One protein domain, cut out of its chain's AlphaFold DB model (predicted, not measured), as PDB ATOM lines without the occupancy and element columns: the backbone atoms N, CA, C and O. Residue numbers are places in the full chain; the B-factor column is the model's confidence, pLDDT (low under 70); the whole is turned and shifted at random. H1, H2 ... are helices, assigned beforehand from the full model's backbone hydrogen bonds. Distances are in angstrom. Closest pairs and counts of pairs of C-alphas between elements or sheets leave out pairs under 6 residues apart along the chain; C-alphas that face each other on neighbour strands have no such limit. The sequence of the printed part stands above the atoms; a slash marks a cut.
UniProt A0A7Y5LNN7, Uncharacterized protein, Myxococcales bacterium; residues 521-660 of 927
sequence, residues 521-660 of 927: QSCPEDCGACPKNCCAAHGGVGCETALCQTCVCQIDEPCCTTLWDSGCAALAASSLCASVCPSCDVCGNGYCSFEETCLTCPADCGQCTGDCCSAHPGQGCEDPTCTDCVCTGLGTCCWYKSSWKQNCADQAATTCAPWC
ATOM      1  N   GLN A 521     134.859  96.493 173.340       58.91
ATOM      2  CA  GLN A 521     136.023  95.885 174.005       58.91
ATOM      3  C   GLN A 521     137.076  95.392 172.993       58.91
ATOM      4  O   GLN A 521     138.276  95.397 173.282       58.91
ATOM      5  N   SER A 522     136.659  94.973 171.792       59.47
ATOM      6  CA  SER A 522     137.562  94.567 170.705       59.47
ATOM      7  C   SER A 522     137.948  95.727 169.769       59.47
ATOM      8  O   SER A 522     139.046  95.701 169.217       59.47
ATOM      9  N   CYS A 523     137.113  96.756 169.652       63.47
ATOM     10  CA  CYS A 523     137.217  97.907 168.753       63.47
ATOM     11  C   CYS A 523     136.601  99.173 169.409       63.47
ATOM     12  O   CYS A 523     135.467  99.541 169.096       63.47
ATOM     13  N   PRO A 524     137.298  99.854 170.342       63.94
ATOM     14  CA  PRO A 524     136.838 101.140 170.880       63.94
ATOM     15  C   PRO A 524     136.782 102.276 169.844       63.94
ATOM     16  O   PRO A 524     136.099 103.273 170.069       63.94
ATOM     17  N   GLU A 525     137.531 102.168 168.744       64.56
ATOM     18  CA  GLU A 525     137.729 103.260 167.787       64.56
ATOM     19  C   GLU A 525     136.535 103.458 166.835       64.56
ATOM     20  O   GLU A 525     136.153 104.604 166.597       64.56
ATOM     21  N   ASP A 526     135.913 102.374 166.347       66.06
ATOM     22  CA  ASP A 526     134.751 102.446 165.438       66.06
ATOM     23  C   ASP A 526     133.414 102.211 166.157       66.06
ATOM     24  O   ASP A 526     132.435 102.908 165.895       66.06
ATOM     25  N   CYS A 527     133.358 101.262 167.102       69.19
ATOM     26  CA  CYS A 527     132.161 101.020 167.921       69.19
ATOM     27  C   CYS A 527     131.961 102.062 169.034       69.19
ATOM     28  O   CYS A 527     130.953 102.020 169.744       69.19
ATOM     29  N   GLY A 528     132.921 102.975 169.199       61.19
ATOM     30  CA  GLY A 528     133.023 103.863 170.347       61.19
ATOM     31  C   GLY A 528     133.521 103.149 171.607       61.19
ATOM     32  O   GLY A 528     133.458 101.922 171.747       61.19
ATOM     33  N   ALA A 529     134.003 103.943 172.565       60.72
ATOM     34  CA  ALA A 529     134.299 103.459 173.910       60.72
ATOM     35  C   ALA A 529     133.044 102.831 174.539       60.72
ATOM     36  O   ALA A 529     131.930 103.292 174.280       60.72
ATOM     37  N   CYS A 530     133.221 101.796 175.371       53.00
ATOM     38  CA  CYS A 530     132.085 101.014 175.857       53.00
ATOM     39  C   CYS A 530     130.989 101.870 176.502       53.00
ATOM     40  O   CYS A 530     131.285 102.615 177.443       53.00
ATOM     41  N   PRO A 531     129.731 101.738 176.033       58.16
ATOM     42  CA  PRO A 531     128.593 102.352 176.688       58.16
ATOM     43  C   PRO A 531     128.526 101.900 178.143       58.16
ATOM     44  O   PRO A 531     128.435 100.705 178.426       58.16
ATOM     45  N   LYS A 532     128.601 102.872 179.053       61.47
ATOM     46  CA  LYS A 532     128.336 102.655 180.473       61.47
ATOM     47  C   LYS A 532     126.827 102.622 180.689       61.47
ATOM     48  O   LYS A 532     126.137 103.522 180.220       61.47
ATOM     49  N   ASN A 533     126.379 101.645 181.470       64.19
ATOM     50  CA  ASN A 533     124.994 101.255 181.732       64.19
ATOM     51  C   ASN A 533     124.195 100.756 180.504       64.19
ATOM     52  O   ASN A 533     124.400 101.161 179.364       64.19
ATOM     53  N   CYS A 534     123.249  99.848 180.758       76.31
ATOM     54  CA  CYS A 534     122.286  99.337 179.769       76.31
ATOM     55  C   CYS A 534     121.025 100.216 179.647       76.31
ATOM     56  O   CYS A 534     120.045  99.830 179.011       76.31
ATOM     57  N   CYS A 535     121.016 101.371 180.305       74.38
ATOM     58  CA  CYS A 535     119.810 102.059 180.768       74.38
ATOM     59  C   CYS A 535     119.673 103.471 180.166       74.38
ATOM     60  O   CYS A 535     118.671 104.150 180.369       74.38
ATOM     61  N   ALA A 536     120.664 103.898 179.381       72.00
ATOM     62  CA  ALA A 536     120.661 105.098 178.560       72.00
ATOM     63  C   ALA A 536     120.767 104.729 177.071       72.00
ATOM     64  O   ALA A 536     121.361 103.719 176.700       72.00
ATOM     65  N   ALA A 537     120.204 105.572 176.204       73.69
ATOM     66  CA  ALA A 537     120.359 105.439 174.758       73.69
ATOM     67  C   ALA A 537     121.778 105.850 174.323       73.69
ATOM     68  O   ALA A 537     122.277 106.888 174.767       73.69
ATOM     69  N   HIS A 538     122.408 105.094 173.423       68.75
ATOM     70  CA  HIS A 538     123.771 105.369 172.958       68.75
ATOM     71  C   HIS A 538     123.989 105.007 171.480       68.75
ATOM     72  O   HIS A 538     123.221 104.272 170.870       68.75
ATOM     73  N   GLY A 539     125.067 105.533 170.888       65.75
ATOM     74  CA  GLY A 539     125.378 105.438 169.452       65.75
ATOM     75  C   GLY A 539     125.851 104.069 168.937       65.75
ATOM     76  O   GLY A 539     126.528 104.030 167.917       65.75
ATOM     77  N   GLY A 540     125.547 102.974 169.637       70.50
ATOM     78  CA  GLY A 540     126.044 101.622 169.343       70.50
ATOM     79  C   GLY A 540     124.998 100.551 169.656       70.50
ATOM     80  O   GLY A 540     123.883 100.886 170.043       70.50
ATOM     81  N   VAL A 541     125.344  99.272 169.498       76.06
ATOM     82  CA  VAL A 541     124.446  98.122 169.733       76.06
ATOM     83  C   VAL A 541     124.881  97.287 170.937       76.06
ATOM     84  O   VAL A 541     126.074  97.157 171.207       76.06
ATOM     85  N   GLY A 542     123.915  96.680 171.633       71.31
ATOM     86  CA  GLY A 542     124.169  95.929 172.870       71.31
ATOM     87  C   GLY A 542     124.504  96.815 174.076       71.31
ATOM     88  O   GLY A 542     124.398  98.030 173.986       71.31
ATOM     89  N   CYS A 543     124.894  96.222 175.209       77.75
ATOM     90  CA  CYS A 543     125.272  96.968 176.416       77.75
ATOM     91  C   CYS A 543     126.227  96.172 177.328       77.75
ATOM     92  O   CYS A 543     126.431  94.975 177.137       77.75
ATOM     93  N   GLU A 544     126.790  96.823 178.352       72.69
ATOM     94  CA  GLU A 544     127.806  96.250 179.258       72.69
ATOM     95  C   GLU A 544     127.415  94.924 179.948       72.69
ATOM     96  O   GLU A 544     128.282  94.105 180.253       72.69
ATOM     97  N   THR A 545     126.121  94.682 180.189       75.12
ATOM     98  CA  THR A 545     125.634  93.469 180.864       75.12
ATOM     99  C   THR A 545     125.049  92.494 179.847       75.12
ATOM    100  O   THR A 545     123.885  92.604 179.462       75.12
ATOM    101  N   ALA A 546     125.824  91.475 179.463       74.50
ATOM    102  CA  ALA A 546     125.439  90.499 178.436       74.50
ATOM    103  C   ALA A 546     124.088  89.788 178.697       74.50
ATOM    104  O   ALA A 546     123.373  89.466 177.749       74.50
ATOM    105  N   LEU A 547     123.707  89.561 179.962       79.88
ATOM    106  CA  LEU A 547     122.400  88.987 180.324       79.88
ATOM    107  C   LEU A 547     121.240  89.968 180.086       79.88
ATOM    108  O   LEU A 547     120.209  89.571 179.544       79.88
ATOM    109  N   CYS A 548     121.435  91.244 180.428       81.19
ATOM    110  CA  CYS A 548     120.476  92.311 180.166       81.19
ATOM    111  C   CYS A 548     120.300  92.519 178.659       81.19
ATOM    112  O   CYS A 548     119.182  92.425 178.152       81.19
ATOM    113  N   GLN A 549     121.416  92.668 177.932       85.19
ATOM    114  CA  GLN A 549     121.437  92.703 176.471       85.19
ATOM    115  C   GLN A 549     120.661  91.520 175.885       85.19
ATOM    116  O   GLN A 549     119.744  91.735 175.104       85.19
ATOM    117  N   THR A 550     120.958  90.284 176.301       86.94
ATOM    118  CA  THR A 550     120.282  89.077 175.787       86.94
ATOM    119  C   THR A 550     118.762  89.120 175.984       86.94
ATOM    120  O   THR A 550     118.033  88.665 175.104       86.94
ATOM    121  N   CYS A 551     118.269  89.679 177.094       87.31
ATOM    122  CA  CYS A 551     116.834  89.853 177.323       87.31
ATOM    123  C   CYS A 551     116.222  90.912 176.396       87.31
ATOM    124  O   CYS A 551     115.218  90.645 175.737       87.31
ATOM    125  N   VAL A 552     116.864  92.079 176.282       86.75
ATOM    126  CA  VAL A 552     116.417  93.168 175.401       86.75
ATOM    127  C   VAL A 552     116.407  92.708 173.935       86.75
ATOM    128  O   VAL A 552     115.377  92.842 173.280       86.75
ATOM    129  N   CYS A 553     117.468  92.041 173.452       87.88
ATOM    130  CA  CYS A 553     117.533  91.481 172.092       87.88
ATOM    131  C   CYS A 553     116.391  90.497 171.777       87.88
ATOM    132  O   CYS A 553     116.011  90.348 170.618       87.88
ATOM    133  N   GLN A 554     115.888  89.764 172.780       87.94
ATOM    134  CA  GLN A 554     114.825  88.764 172.600       87.94
ATOM    135  C   GLN A 554     113.419  89.375 172.536       87.94
ATOM    136  O   GLN A 554     112.478  88.677 172.152       87.94
ATOM    137  N   ILE A 555     113.266  90.648 172.909       89.00
ATOM    138  CA  ILE A 555     111.991  91.372 172.860       89.00
ATOM    139  C   ILE A 555     112.001  92.425 171.738       89.00
ATOM    140  O   ILE A 555     110.976  92.596 171.079       89.00
ATOM    141  N   ASP A 556     113.144  93.069 171.472       89.81
ATOM    142  CA  ASP A 556     113.328  94.048 170.392       89.81
ATOM    143  C   ASP A 556     114.693  93.846 169.685       89.81
ATOM    144  O   ASP A 556     115.754  94.286 170.132       89.81
ATOM    145  N   GLU A 557     114.664  93.104 168.574       85.69
ATOM    146  CA  GLU A 557     115.826  92.709 167.758       85.69
ATOM    147  C   GLU A 557     116.668  93.902 167.219       85.69
ATOM    148  O   GLU A 557     117.905  93.830 167.278       85.69
ATOM    149  N   PRO A 558     116.070  95.026 166.760       84.62
ATOM    150  CA  PRO A 558     116.747  96.306 166.507       84.62
ATOM    151  C   PRO A 558     117.770  96.766 167.558       84.62
ATOM    152  O   PRO A 558     118.828  97.286 167.188       84.62
ATOM    153  N   CYS A 559     117.538  96.521 168.851       84.00
ATOM    154  CA  CYS A 559     118.454  96.942 169.922       84.00
ATOM    155  C   CYS A 559     119.845  96.295 169.842       84.00
ATOM    156  O   CYS A 559     120.831  96.825 170.360       84.00
ATOM    157  N   CYS A 560     119.935  95.154 169.160       80.69
ATOM    158  CA  CYS A 560     121.157  94.370 169.017       80.69
ATOM    159  C   CYS A 560     121.615  94.232 167.557       80.69
ATOM    160  O   CYS A 560     122.566  93.504 167.284       80.69
ATOM    161  N   THR A 561     120.944  94.920 166.625       77.62
ATOM    162  CA  THR A 561     121.214  94.849 165.177       77.62
ATOM    163  C   THR A 561     121.254  96.209 164.476       77.62
ATOM    164  O   THR A 561     121.827  96.298 163.393       77.62
ATOM    165  N   THR A 562     120.692  97.272 165.069       78.56
ATOM    166  CA  THR A 562     120.703  98.629 164.492       78.56
ATOM    167  C   THR A 562     121.177  99.718 165.452       78.56
ATOM    168  O   THR A 562     122.046 100.494 165.066       78.56
ATOM    169  N   LEU A 563     120.611  99.824 166.663       80.12
ATOM    170  CA  LEU A 563     120.958 100.876 167.634       80.12
ATOM    171  C   LEU A 563     120.337 100.594 169.009       80.12
ATOM    172  O   LEU A 563     119.160 100.247 169.073       80.12
ATOM    173  N   TRP A 564     121.071 100.829 170.097       80.94
ATOM    174  CA  TRP A 564     120.533 100.850 171.460       80.94
ATOM    175  C   TRP A 564     119.919 102.225 171.768       80.94
ATOM    176  O   TRP A 564     120.548 103.113 172.350       80.94
ATOM    177  N   ASP A 565     118.691 102.438 171.297       83.25
ATOM    178  CA  ASP A 565     117.992 103.716 171.421       83.25
ATOM    179  C   ASP A 565     117.197 103.861 172.742       83.25
ATOM    180  O   ASP A 565     117.326 103.073 173.682       83.25
ATOM    181  N   SER A 566     116.369 104.906 172.846       79.88
ATOM    182  CA  SER A 566     115.532 105.151 174.031       79.88
ATOM    183  C   SER A 566     114.463 104.079 174.281       79.88
ATOM    184  O   SER A 566     114.006 103.940 175.412       79.88
ATOM    185  N   GLY A 567     114.051 103.331 173.253       83.75
ATOM    186  CA  GLY A 567     113.195 102.156 173.395       83.75
ATOM    187  C   GLY A 567     113.956 100.993 174.026       83.75
ATOM    188  O   GLY A 567     113.458 100.389 174.971       83.75
ATOM    189  N   CYS A 568     115.193 100.754 173.588       85.75
ATOM    190  CA  CYS A 568     116.076  99.721 174.139       85.75
ATOM    191  C   CYS A 568     116.395  99.954 175.621       85.75
ATOM    192  O   CYS A 568     116.243  99.049 176.441       85.75
ATOM    193  N   ALA A 569     116.730 101.194 175.982       81.00
ATOM    194  CA  ALA A 569     116.915 101.615 177.368       81.00
ATOM    195  C   ALA A 569     115.635 101.441 178.218       81.00
ATOM    196  O   ALA A 569     115.677 100.856 179.301       81.00
ATOM    197  N   ALA A 570     114.473 101.872 177.712       80.12
ATOM    198  CA  ALA A 570     113.191 101.707 178.407       80.12
ATOM    199  C   ALA A 570     112.744 100.235 178.527       80.12
ATOM    200  O   ALA A 570     112.008  99.881 179.447       80.12
ATOM    201  N   LEU A 571     113.187  99.372 177.609       83.94
ATOM    202  CA  LEU A 571     112.955  97.930 177.622       83.94
ATOM    203  C   LEU A 571     113.881  97.217 178.622       83.94
ATOM    204  O   LEU A 571     113.416  96.329 179.340       83.94
ATOM    205  N   ALA A 572     115.139  97.653 178.749       79.62
ATOM    206  CA  ALA A 572     116.060  97.215 179.801       79.62
ATOM    207  C   ALA A 572     115.526  97.559 181.204       79.62
ATOM    208  O   ALA A 572     115.494  96.698 182.082       79.62
ATOM    209  N   ALA A 573     115.011  98.782 181.378       73.44
ATOM    210  CA  ALA A 573     114.328  99.245 182.591       73.44
ATOM    211  C   ALA A 573     112.893  98.693 182.765       73.44
ATOM    212  O   ALA A 573     112.179  99.072 183.693       73.44
ATOM    213  N   SER A 574     112.414  97.814 181.874       77.56
ATOM    214  CA  SER A 574     111.060  97.259 181.976       77.56
ATOM    215  C   SER A 574     111.003  96.034 182.889       77.56
ATOM    216  O   SER A 574     111.929  95.224 182.950       77.56
ATOM    217  N   SER A 575     109.842  95.796 183.502       73.19
ATOM    218  CA  SER A 575     109.579  94.598 184.317       73.19
ATOM    219  C   SER A 575     109.613  93.265 183.546       73.19
ATOM    220  O   SER A 575     109.441  92.211 184.157       73.19
ATOM    221  N   LEU A 576     109.852  93.289 182.228       78.25
ATOM    222  CA  LEU A 576     110.136  92.099 181.420       78.25
ATOM    223  C   LEU A 576     111.609  91.667 181.517       78.25
ATOM    224  O   LEU A 576     111.877  90.471 181.428       78.25
ATOM    225  N   CYS A 577     112.535  92.612 181.732       81.12
ATOM    226  CA  CYS A 577     113.978  92.354 181.808       81.12
ATOM    227  C   CYS A 577     114.645  92.775 183.128       81.12
ATOM    228  O   CYS A 577     115.768  92.346 183.371       81.12
ATOM    229  N   ALA A 578     113.978  93.517 184.019       71.06
ATOM    230  CA  ALA A 578     114.542  94.009 185.286       71.06
ATOM    231  C   ALA A 578     115.255  92.935 186.145       71.06
ATOM    232  O   ALA A 578     116.274  93.214 186.768       71.06
ATOM    233  N   SER A 579     114.797  91.676 186.124       66.00
ATOM    234  CA  SER A 579     115.437  90.560 186.847       66.00
ATOM    235  C   SER A 579     116.808  90.125 186.299       66.00
ATOM    236  O   SER A 579     117.520  89.379 186.970       66.00
ATOM    237  N   VAL A 580     117.176  90.571 185.095       74.50
ATOM    238  CA  VAL A 580     118.484  90.363 184.442       74.50
ATOM    239  C   VAL A 580     119.146  91.673 183.979       74.50
ATOM    240  O   VAL A 580     120.300  91.655 183.554       74.50
ATOM    241  N   CYS A 581     118.449  92.801 184.141       69.19
ATOM    242  CA  CYS A 581     118.922  94.183 184.031       69.19
ATOM    243  C   CYS A 581     118.887  94.901 185.405       69.19
ATOM    244  O   CYS A 581     118.281  95.969 185.509       69.19
ATOM    245  N   PRO A 582     119.507  94.358 186.478       58.41
ATOM    246  CA  PRO A 582     119.387  94.917 187.831       58.41
ATOM    247  C   PRO A 582     119.991  96.324 187.982       58.41
ATOM    248  O   PRO A 582     119.738  96.990 188.977       58.41
ATOM    249  N   SER A 583     120.777  96.789 187.007       55.09
ATOM    250  CA  SER A 583     121.342  98.139 186.949       55.09
ATOM    251  C   SER A 583     120.397  99.204 186.367       55.09
ATOM    252  O   SER A 583     120.780 100.370 186.336       55.09
ATOM    253  N   CYS A 584     119.182  98.849 185.916       58.12
ATOM    254  CA  CYS A 584     118.275  99.776 185.215       58.12
ATOM    255  C   CYS A 584     117.023 100.234 185.987       58.12
ATOM    256  O   CYS A 584     116.200 100.934 185.402       58.12
ATOM    257  N   ASP A 585     116.875  99.912 187.275       58.50
ATOM    258  CA  ASP A 585     115.736 100.393 188.092       58.50
ATOM    259  C   ASP A 585     115.907 101.858 188.582       58.50
ATOM    260  O   ASP A 585     115.008 102.414 189.206       58.50
ATOM    261  N   VAL A 586     117.062 102.491 188.309       57.84
ATOM    262  CA  VAL A 586     117.530 103.728 188.982       57.84
ATOM    263  C   VAL A 586     118.313 104.710 188.079       57.84
ATOM    264  O   VAL A 586     119.180 105.436 188.555       57.84
ATOM    265  N   CYS A 587     118.054 104.781 186.763       55.66
ATOM    266  CA  CYS A 587     118.542 105.932 185.973       55.66
ATOM    267  C   CYS A 587     117.794 106.200 184.657       55.66
ATOM    268  O   CYS A 587     117.537 105.281 183.884       55.66
ATOM    269  N   GLY A 588     117.525 107.479 184.367       51.69
ATOM    270  CA  GLY A 588     116.956 107.988 183.111       51.69
ATOM    271  C   GLY A 588     115.481 108.410 183.190       51.69
ATOM    272  O   GLY A 588     114.842 108.609 182.155       51.69
ATOM    273  N   ASN A 589     114.916 108.526 184.395       59.62
ATOM    274  CA  ASN A 589     113.503 108.808 184.647       59.62
ATOM    275  C   ASN A 589     113.187 110.314 184.849       59.62
ATOM    276  O   ASN A 589     112.023 110.717 184.764       59.62
ATOM    277  N   GLY A 590     114.206 111.153 185.072       56.91
ATOM    278  CA  GLY A 590     114.105 112.599 185.301       56.91
ATOM    279  C   GLY A 590     113.921 113.045 186.762       56.91
ATOM    280  O   GLY A 590     113.729 114.243 187.003       56.91
ATOM    281  N   TYR A 591     113.962 112.124 187.731       56.03
ATOM    282  CA  TYR A 591     113.711 112.371 189.154       56.03
ATOM    283  C   TYR A 591     114.691 111.603 190.059       56.03
ATOM    284  O   TYR A 591     114.336 110.546 190.568       56.03
ATOM    285  N   CYS A 592     115.849 112.211 190.352       59.28
ATOM    286  CA  CYS A 592     116.820 111.723 191.346       59.28
ATOM    287  C   CYS A 592     116.129 111.188 192.624       59.28
ATOM    288  O   CYS A 592     115.592 111.977 193.416       59.28
ATOM    289  N   SER A 593     116.075 109.860 192.762       60.88
ATOM    290  CA  SER A 593     115.341 109.134 193.809       60.88
ATOM    291  C   SER A 593     116.256 108.634 194.945       60.88
ATOM    292  O   SER A 593     117.440 108.942 194.978       60.88
ATOM    293  N   PHE A 594     115.719 107.925 195.949       52.66
ATOM    294  CA  PHE A 594     116.484 107.578 197.167       52.66
ATOM    295  C   PHE A 594     117.635 106.581 196.926       52.66
ATOM    296  O   PHE A 594     118.557 106.513 197.732       52.66
ATOM    297  N   GLU A 595     117.590 105.832 195.825       57.12
ATOM    298  CA  GLU A 595     118.618 104.857 195.433       57.12
ATOM    299  C   GLU A 595     119.490 105.393 194.270       57.12
ATOM    300  O   GLU A 595     120.256 104.659 193.648       57.12
ATOM    301  N   GLU A 596     119.402 106.703 193.997       62.47
ATOM    302  CA  GLU A 596     120.087 107.411 192.913       62.47
ATOM    303  C   GLU A 596     121.016 108.497 193.478       62.47
ATOM    304  O   GLU A 596     120.602 109.351 194.264       62.47
ATOM    305  N   THR A 597     122.278 108.508 193.049       62.69
ATOM    306  CA  THR A 597     123.239 109.583 193.339       62.69
ATOM    307  C   THR A 597     123.762 110.166 192.027       62.69
ATOM    308  O   THR A 597     123.554 109.607 190.951       62.69
ATOM    309  N   CYS A 598     124.475 111.292 192.070       65.25
ATOM    310  CA  CYS A 598     125.102 111.876 190.873       65.25
ATOM    311  C   CYS A 598     126.212 110.995 190.255       65.25
ATOM    312  O   CYS A 598     126.760 111.349 189.210       65.25
ATOM    313  N   LEU A 599     126.524 109.852 190.882       60.34
ATOM    314  CA  LEU A 599     127.494 108.847 190.449       60.34
ATOM    315  C   LEU A 599     126.798 107.647 189.805       60.34
ATOM    316  O   LEU A 599     127.185 107.231 188.714       60.34
ATOM    317  N   THR A 600     125.754 107.117 190.457       60.34
ATOM    318  CA  THR A 600     124.950 106.007 189.923       60.34
ATOM    319  C   THR A 600     124.016 106.475 188.804       60.34
ATOM    320  O   THR A 600     123.846 105.758 187.818       60.34
ATOM    321  N   CYS A 601     123.503 107.709 188.883       63.72
ATOM    322  CA  CYS A 601     122.756 108.363 187.811       63.72
ATOM    323  C   CYS A 601     123.103 109.859 187.616       63.72
ATOM    324  O   CYS A 601     122.330 110.753 187.984       63.72
ATOM    325  N   PRO A 602     124.205 110.174 186.903       62.44
ATOM    326  CA  PRO A 602     124.545 111.551 186.532       62.44
ATOM    327  C   PRO A 602     123.508 112.230 185.612       62.44
ATOM    328  O   PRO A 602     123.535 113.449 185.439       62.44
ATOM    329  N   ALA A 603     122.615 111.455 184.980       61.72
ATOM    330  CA  ALA A 603     121.619 111.953 184.033       61.72
ATOM    331  C   ALA A 603     120.419 112.637 184.718       61.72
ATOM    332  O   ALA A 603     119.976 113.686 184.251       61.72
ATOM    333  N   ASP A 604     119.937 112.082 185.838       64.50
ATOM    334  CA  ASP A 604     118.768 112.594 186.573       64.50
ATOM    335  C   ASP A 604     119.162 113.447 187.785       64.50
ATOM    336  O   ASP A 604     118.523 114.462 188.080       64.50
ATOM    337  N   CYS A 605     120.240 113.065 188.474       66.00
ATOM    338  CA  CYS A 605     120.791 113.813 189.604       66.00
ATOM    339  C   CYS A 605     121.709 114.972 189.164       66.00
ATOM    340  O   CYS A 605     121.988 115.873 189.957       66.00
ATOM    341  N   GLY A 606     122.136 115.001 187.896       65.75
ATOM    342  CA  GLY A 606     123.170 115.911 187.398       65.75
ATOM    343  C   GLY A 606     124.581 115.421 187.741       65.75
ATOM    344  O   GLY A 606     124.750 114.407 188.409       65.75
ATOM    345  N   GLN A 607     125.609 116.135 187.274       65.75
ATOM    346  CA  GLN A 607     126.999 115.784 187.580       65.75
ATOM    347  C   GLN A 607     127.403 116.266 188.976       65.75
ATOM    348  O   GLN A 607     127.185 117.436 189.308       65.75
ATOM    349  N   CYS A 608     128.067 115.396 189.739       66.44
ATOM    350  CA  CYS A 608     128.743 115.781 190.972       66.44
ATOM    351  C   CYS A 608     129.779 116.862 190.648       66.44
ATOM    352  O   CYS A 608     130.627 116.659 189.777       66.44
ATOM    353  N   THR A 609     129.650 118.045 191.248       67.69
ATOM    354  CA  THR A 609     130.382 119.240 190.800       67.69
ATOM    355  C   THR A 609     130.640 120.215 191.943       67.69
ATOM    356  O   THR A 609     129.776 121.017 192.307       67.69
ATOM    357  N   GLY A 610     131.874 120.176 192.442       69.44
ATOM    358  CA  GLY A 610     132.381 121.021 193.515       69.44
ATOM    359  C   GLY A 610     133.107 120.214 194.591       69.44
ATOM    360  O   GLY A 610     132.990 118.990 194.651       69.44
ATOM    361  N   ASP A 611     133.839 120.939 195.430       79.62
ATOM    362  CA  ASP A 611     134.527 120.443 196.622       79.62
ATOM    363  C   ASP A 611     133.526 119.883 197.652       79.62
ATOM    364  O   ASP A 611     132.597 120.572 198.074       79.62
ATOM    365  N   CYS A 612     133.746 118.649 198.102       80.50
ATOM    366  CA  CYS A 612     132.914 117.963 199.096       80.50
ATOM    367  C   CYS A 612     132.766 118.706 200.426       80.50
ATOM    368  O   CYS A 612     131.783 118.507 201.147       80.50
ATOM    369  N   CYS A 613     133.722 119.567 200.736       81.06
ATOM    370  CA  CYS A 613     133.930 120.181 202.033       81.06
ATOM    371  C   CYS A 613     133.419 121.637 202.062       81.06
ATOM    372  O   CYS A 613     133.364 122.260 203.121       81.06
ATOM    373  N   SER A 614     132.932 122.146 200.920       79.31
ATOM    374  CA  SER A 614     132.371 123.490 200.753       79.31
ATOM    375  C   SER A 614     130.936 123.474 200.221       79.31
ATOM    376  O   SER A 614     130.590 122.763 199.280       79.31
ATOM    377  N   ALA A 615     130.070 124.338 200.757       81.38
ATOM    378  CA  ALA A 615     128.694 124.478 200.276       81.38
ATOM    379  C   ALA A 615     128.627 125.052 198.839       81.38
ATOM    380  O   ALA A 615     128.874 126.242 198.621       81.38
ATOM    381  N   HIS A 616     128.230 124.231 197.859       77.81
ATOM    382  CA  HIS A 616     128.256 124.555 196.428       77.81
ATOM    383  C   HIS A 616     126.905 124.343 195.709       77.81
ATOM    384  O   HIS A 616     126.070 123.547 196.142       77.81
ATOM    385  N   PRO A 617     126.648 125.012 194.564       74.19
ATOM    386  CA  PRO A 617     125.377 124.887 193.842       74.19
ATOM    387  C   PRO A 617     125.149 123.534 193.139       74.19
ATOM    388  O   PRO A 617     124.007 123.270 192.760       74.19
ATOM    389  N   GLY A 618     126.183 122.700 192.959       69.00
ATOM    390  CA  GLY A 618     126.058 121.322 192.455       69.00
ATOM    391  C   GLY A 618     125.320 120.377 193.418       69.00
ATOM    392  O   GLY A 618     125.092 120.727 194.580       69.00
ATOM    393  N   GLN A 619     124.953 119.187 192.930       73.50
ATOM    394  CA  GLN A 619     124.375 118.093 193.727       73.50
ATOM    395  C   GLN A 619     125.389 116.948 193.793       73.50
ATOM    396  O   GLN A 619     125.734 116.398 192.750       73.50
ATOM    397  N   GLY A 620     125.865 116.620 194.996       74.19
ATOM    398  CA  GLY A 620     127.043 115.769 195.185       74.19
ATOM    399  C   GLY A 620     128.344 116.418 194.696       74.19
ATOM    400  O   GLY A 620     128.332 117.388 193.929       74.19
ATOM    401  N   CYS A 621     129.464 115.884 195.164       79.50
ATOM    402  CA  CYS A 621     130.788 116.487 195.051       79.50
ATOM    403  C   CYS A 621     131.776 115.595 194.284       79.50
ATOM    404  O   CYS A 621     131.465 114.459 193.932       79.50
ATOM    405  N   GLU A 622     132.958 116.117 193.972       78.56
ATOM    406  CA  GLU A 622     133.885 115.466 193.035       78.56
ATOM    407  C   GLU A 622     134.530 114.154 193.527       78.56
ATOM    408  O   GLU A 622     134.973 113.366 192.691       78.56
ATOM    409  N   ASP A 623     134.502 113.861 194.834       79.50
ATOM    410  CA  ASP A 623     134.838 112.539 195.390       79.50
ATOM    411  C   ASP A 623     133.599 111.606 195.375       79.50
ATOM    412  O   ASP A 623     132.582 111.903 196.025       79.50
ATOM    413  N   PRO A 624     133.663 110.458 194.661       71.44
ATOM    414  CA  PRO A 624     132.566 109.497 194.605       71.44
ATOM    415  C   PRO A 624     132.221 108.870 195.962       71.44
ATOM    416  O   PRO A 624     131.066 108.848 196.390       71.44
ATOM    417  N   THR A 625     133.243 108.370 196.652       79.19
ATOM    418  CA  THR A 625     133.130 107.678 197.940       79.19
ATOM    419  C   THR A 625     132.588 108.593 199.033       79.19
ATOM    420  O   THR A 625     131.778 108.160 199.858       79.19
ATOM    421  N   CYS A 626     132.944 109.876 198.977       81.38
ATOM    422  CA  CYS A 626     132.426 110.880 199.888       81.38
ATOM    423  C   CYS A 626     130.937 111.135 199.661       81.38
ATOM    424  O   CYS A 626     130.133 111.095 200.598       81.38
ATOM    425  N   THR A 627     130.564 111.365 198.398       81.81
ATOM    426  CA  THR A 627     129.183 111.653 198.007       81.81
ATOM    427  C   THR A 627     128.244 110.533 198.443       81.81
ATOM    428  O   THR A 627     127.260 110.820 199.123       81.81
ATOM    429  N   ASP A 628     128.548 109.269 198.132       80.31
ATOM    430  CA  ASP A 628     127.668 108.146 198.484       80.31
ATOM    431  C   ASP A 628     127.507 107.984 200.011       80.31
ATOM    432  O   ASP A 628     126.394 107.728 200.490       80.31
ATOM    433  N   CYS A 629     128.559 108.219 200.807       81.81
ATOM    434  CA  CYS A 629     128.447 108.225 202.270       81.81
ATOM    435  C   CYS A 629     127.532 109.356 202.775       81.81
ATOM    436  O   CYS A 629     126.631 109.119 203.589       81.81
ATOM    437  N   VAL A 630     127.704 110.583 202.270       81.94
ATOM    438  CA  VAL A 630     126.891 111.741 202.682       81.94
ATOM    439  C   VAL A 630     125.436 111.589 202.235       81.94
ATOM    440  O   VAL A 630     124.537 111.879 203.027       81.94
ATOM    441  N   CYS A 631     125.175 111.065 201.030       77.75
ATOM    442  CA  CYS A 631     123.821 110.726 200.580       77.75
ATOM    443  C   CYS A 631     123.174 109.670 201.495       77.75
ATOM    444  O   CYS A 631     122.002 109.802 201.851       77.75
ATOM    445  N   THR A 632     123.936 108.659 201.928       78.56
ATOM    446  CA  THR A 632     123.451 107.596 202.825       78.56
ATOM    447  C   THR A 632     123.125 108.126 204.228       78.56
ATOM    448  O   THR A 632     122.116 107.736 204.818       78.56
ATOM    449  N   GLY A 633     123.940 109.040 204.769       72.31
ATOM    450  CA  GLY A 633     123.705 109.663 206.078       72.31
ATOM    451  C   GLY A 633     122.596 110.723 206.077       72.31
ATOM    452  O   GLY A 633     121.770 110.761 206.989       72.31
ATOM    453  N   LEU A 634     122.559 111.582 205.052       71.56
ATOM    454  CA  LEU A 634     121.618 112.694 204.903       71.56
ATOM    455  C   LEU A 634     121.142 112.819 203.445       71.56
ATOM    456  O   LEU A 634     121.519 113.744 202.727       71.56
ATOM    457  N   GLY A 635     120.216 111.953 203.021       68.25
ATOM    458  CA  GLY A 635     119.671 111.945 201.650       68.25
ATOM    459  C   GLY A 635     119.030 113.258 201.161       68.25
ATOM    460  O   GLY A 635     118.769 113.417 199.974       68.25
ATOM    461  N   THR A 636     118.820 114.249 202.035       73.44
ATOM    462  CA  THR A 636     118.433 115.623 201.659       73.44
ATOM    463  C   THR A 636     119.565 116.451 201.033       73.44
ATOM    464  O   THR A 636     119.293 117.555 200.557       73.44
ATOM    465  N   CYS A 637     120.802 115.948 201.034       73.31
ATOM    466  CA  CYS A 637     121.971 116.543 200.378       73.31
ATOM    467  C   CYS A 637     122.086 116.187 198.890       73.31
ATOM    468  O   CYS A 637     122.738 116.907 198.134       73.31
ATOM    469  N   CYS A 638     121.415 115.110 198.472       71.69
ATOM    470  CA  CYS A 638     121.455 114.568 197.113       71.69
ATOM    471  C   CYS A 638     120.075 114.629 196.424       71.69
ATOM    472  O   CYS A 638     119.885 114.084 195.344       71.69
ATOM    473  N   TRP A 639     119.100 115.316 197.034       64.81
ATOM    474  CA  TRP A 639     117.708 115.350 196.581       64.81
ATOM    475  C   TRP A 639     117.415 116.550 195.674       64.81
ATOM    476  O   TRP A 639     117.614 117.696 196.067       64.81
ATOM    477  N   TYR A 640     116.804 116.297 194.512       54.41
ATOM    478  CA  TYR A 640     116.357 117.276 193.507       54.41
ATOM    479  C   TYR A 640     116.215 118.745 193.989       54.41
ATOM    480  O   TYR A 640     115.236 119.127 194.642       54.41
ATOM    481  N   LYS A 641     117.167 119.586 193.565       55.28
ATOM    482  CA  LYS A 641     117.326 121.028 193.857       55.28
ATOM    483  C   LYS A 641     117.786 121.386 195.278       55.28
ATOM    484  O   LYS A 641     117.724 122.563 195.651       55.28
ATOM    485  N   SER A 642     118.328 120.448 196.051       59.06
ATOM    486  CA  SER A 642     119.306 120.797 197.082       59.06
ATOM    487  C   SER A 642     120.649 121.095 196.419       59.06
ATOM    488  O   SER A 642     121.318 120.188 195.947       59.06
ATOM    489  N   SER A 643     121.084 122.355 196.444       72.81
ATOM    490  CA  SER A 643     122.524 122.629 196.446       72.81
ATOM    491  C   SER A 643     123.168 121.859 197.604       72.81
ATOM    492  O   SER A 643     122.551 121.789 198.678       72.81
ATOM    493  N   TRP A 644     124.390 121.361 197.429       82.00
ATOM    494  CA  TRP A 644     125.222 120.906 198.543       82.00
ATOM    495  C   TRP A 644     125.348 122.059 199.546       82.00
ATOM    496  O   TRP A 644     125.819 123.153 199.232       82.00
ATOM    497  N   LYS A 645     124.767 121.882 200.731       83.00
ATOM    498  CA  LYS A 645     124.685 122.922 201.766       83.00
ATOM    499  C   LYS A 645     125.765 122.695 202.802       83.00
ATOM    500  O   LYS A 645     126.365 121.629 202.840       83.00
ATOM    501  N   GLN A 646     125.941 123.675 203.686       81.62
ATOM    502  CA  GLN A 646     126.899 123.552 204.777       81.62
ATOM    503  C   GLN A 646     126.661 122.260 205.570       81.62
ATOM    504  O   GLN A 646     127.554 121.440 205.633       81.62
ATOM    505  N   ASN A 647     125.408 121.944 205.923       81.06
ATOM    506  CA  ASN A 647     125.034 120.689 206.594       81.06
ATOM    507  C   ASN A 647     125.328 119.376 205.819       81.06
ATOM    508  O   ASN A 647     124.974 118.305 206.307       81.06
ATOM    509  N   CYS A 648     125.841 119.451 204.590       84.56
ATOM    510  CA  CYS A 648     126.282 118.321 203.769       84.56
ATOM    511  C   CYS A 648     127.811 118.218 203.790       84.56
ATOM    512  O   CYS A 648     128.336 117.139 204.033       84.56
ATOM    513  N   ALA A 649     128.504 119.354 203.663       82.06
ATOM    514  CA  ALA A 649     129.934 119.472 203.942       82.06
ATOM    515  C   ALA A 649     130.272 119.130 205.410       82.06
ATOM    516  O   ALA A 649     131.174 118.344 205.671       82.06
ATOM    517  N   ASP A 650     129.476 119.608 206.370       83.38
ATOM    518  CA  ASP A 650     129.599 119.275 207.795       83.38
ATOM    519  C   ASP A 650     129.461 117.755 208.022       83.38
ATOM    520  O   ASP A 650     130.121 117.181 208.884       83.38
ATOM    521  N   GLN A 651     128.615 117.078 207.236       82.88
ATOM    522  CA  GLN A 651     128.428 115.623 207.287       82.88
ATOM    523  C   GLN A 651     129.601 114.880 206.623       82.88
ATOM    524  O   GLN A 651     130.030 113.845 207.145       82.88
ATOM    525  N   ALA A 652     130.134 115.428 205.523       80.88
ATOM    526  CA  ALA A 652     131.332 114.953 204.832       80.88
ATOM    527  C   ALA A 652     132.547 114.950 205.772       80.88
ATOM    528  O   ALA A 652     133.149 113.903 205.996       80.88
ATOM    529  N   ALA A 653     132.827 116.092 206.403       76.75
ATOM    530  CA  ALA A 653     133.975 116.309 207.281       76.75
ATOM    531  C   ALA A 653     133.880 115.623 208.661       76.75
ATOM    532  O   ALA A 653     134.888 115.516 209.353       76.75
ATOM    533  N   THR A 654     132.701 115.155 209.096       77.62
ATOM    534  CA  THR A 654     132.533 114.557 210.442       77.62
ATOM    535  C   THR A 654     132.207 113.069 210.434       77.62
ATOM    536  O   THR A 654     132.896 112.277 211.068       77.62
ATOM    537  N   THR A 655     131.133 112.665 209.750       77.50
ATOM    538  CA  THR A 655     130.635 111.279 209.788       77.50
ATOM    539  C   THR A 655     131.213 110.447 208.648       77.50
ATOM    540  O   THR A 655     131.374 109.237 208.789       77.50
ATOM    541  N   CYS A 656     131.530 111.101 207.530       81.38
ATOM    542  CA  CYS A 656     132.032 110.464 206.320       81.38
ATOM    543  C   CYS A 656     133.533 110.670 206.078       81.38
ATOM    544  O   CYS A 656     134.035 110.176 205.076       81.38
ATOM    545  N   ALA A 657     134.260 111.304 207.006       73.94
ATOM    546  CA  ALA A 657     135.693 111.583 206.896       73.94
ATOM    547  C   ALA A 657     136.580 110.376 206.492       73.94
ATOM    548  O   ALA A 657     137.498 110.576 205.708       73.94
ATOM    549  N   PRO A 658     136.314 109.110 206.889       72.25
ATOM    550  CA  PRO A 658     137.097 107.963 206.397       72.25
ATOM    551  C   PRO A 658     136.943 107.659 204.892       72.25
ATOM    552  O   PRO A 658     137.678 106.829 204.360       72.25
ATOM    553  N   TRP A 659     135.969 108.284 204.225       73.75
ATOM    554  CA  TRP A 659     135.629 108.117 202.805       73.75
ATOM    555  C   TRP A 659     135.518 109.456 202.060       73.75
ATOM    556  O   TRP A 659     135.142 109.474 200.894       73.75
ATOM    557  N   CYS A 660     135.831 110.562 202.734       70.62
ATOM    558  CA  CYS A 660     135.888 111.908 202.192       70.62
ATOM    559  C   CYS A 660     137.289 112.446 202.436       70.62
ATOM    560  O   CYS A 660     137.675 112.572 203.595       70.62
TER     561      CYS A 660
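Overview. This is residues 521 to 660 of the 927 residues of an uncharacterized protein of Myxococcales bacterium (UniProt A0A7Y5LNN7). Little regular structure: two small helical lobes, H1, H2 and H3 in one, H4 and H5 in the other, are joined by a long loop stretch, residues 573 to 623. The 140 printed residues have five named helices, in order H1 to H5, and no named strand; the class is all helix, with 40 residues, under half, in named elements. The whole is only just compact, close to loose (radius of gyration of the C-alphas 17.3 A), and spans 50 by 33 by 24 A.

Arrangement. H1, residues 546 to 555, touches H3, residues 566 to 572, opposite ways at a steep tilt of 67 degrees; their closest C-alphas, of Val 552 and Ala 572, are 6.0 A apart. H1 touches H2, residues 557 to 560, closest at C-alphas 553 and 560, 5.6 A. H4, residues 624 to 633, touches H5, residues 646 to 654, only just about perpendicular at 73 degrees; closest are C-alphas 630 and 652, 5.9 A. H1, H2 and H3 are apart from H4 and H5. Every O i to N i+4 pair is within hydrogen-bond range in H1, H3 and H4, 4 of 5 in H5; H2 is too short for such a pair.

Along the chain. H1 begins at C-alpha 546 (125.439, 90.499, 178.436) and is 14.6 A long, H4 14.5 A. H5, 12.0 A, ends at C-alpha 654 (132.533, 114.557, 210.442).

Size, cuts and confidence. The farthest C-alphas, of Glu 557 and Thr 654, are 50.8 A apart. The printed part has no cut; links H3 to H4 and H4 to H5 are long. Of the printed residues, 52 have pLDDT under 70, among them 521 to 533 and 581 to 610.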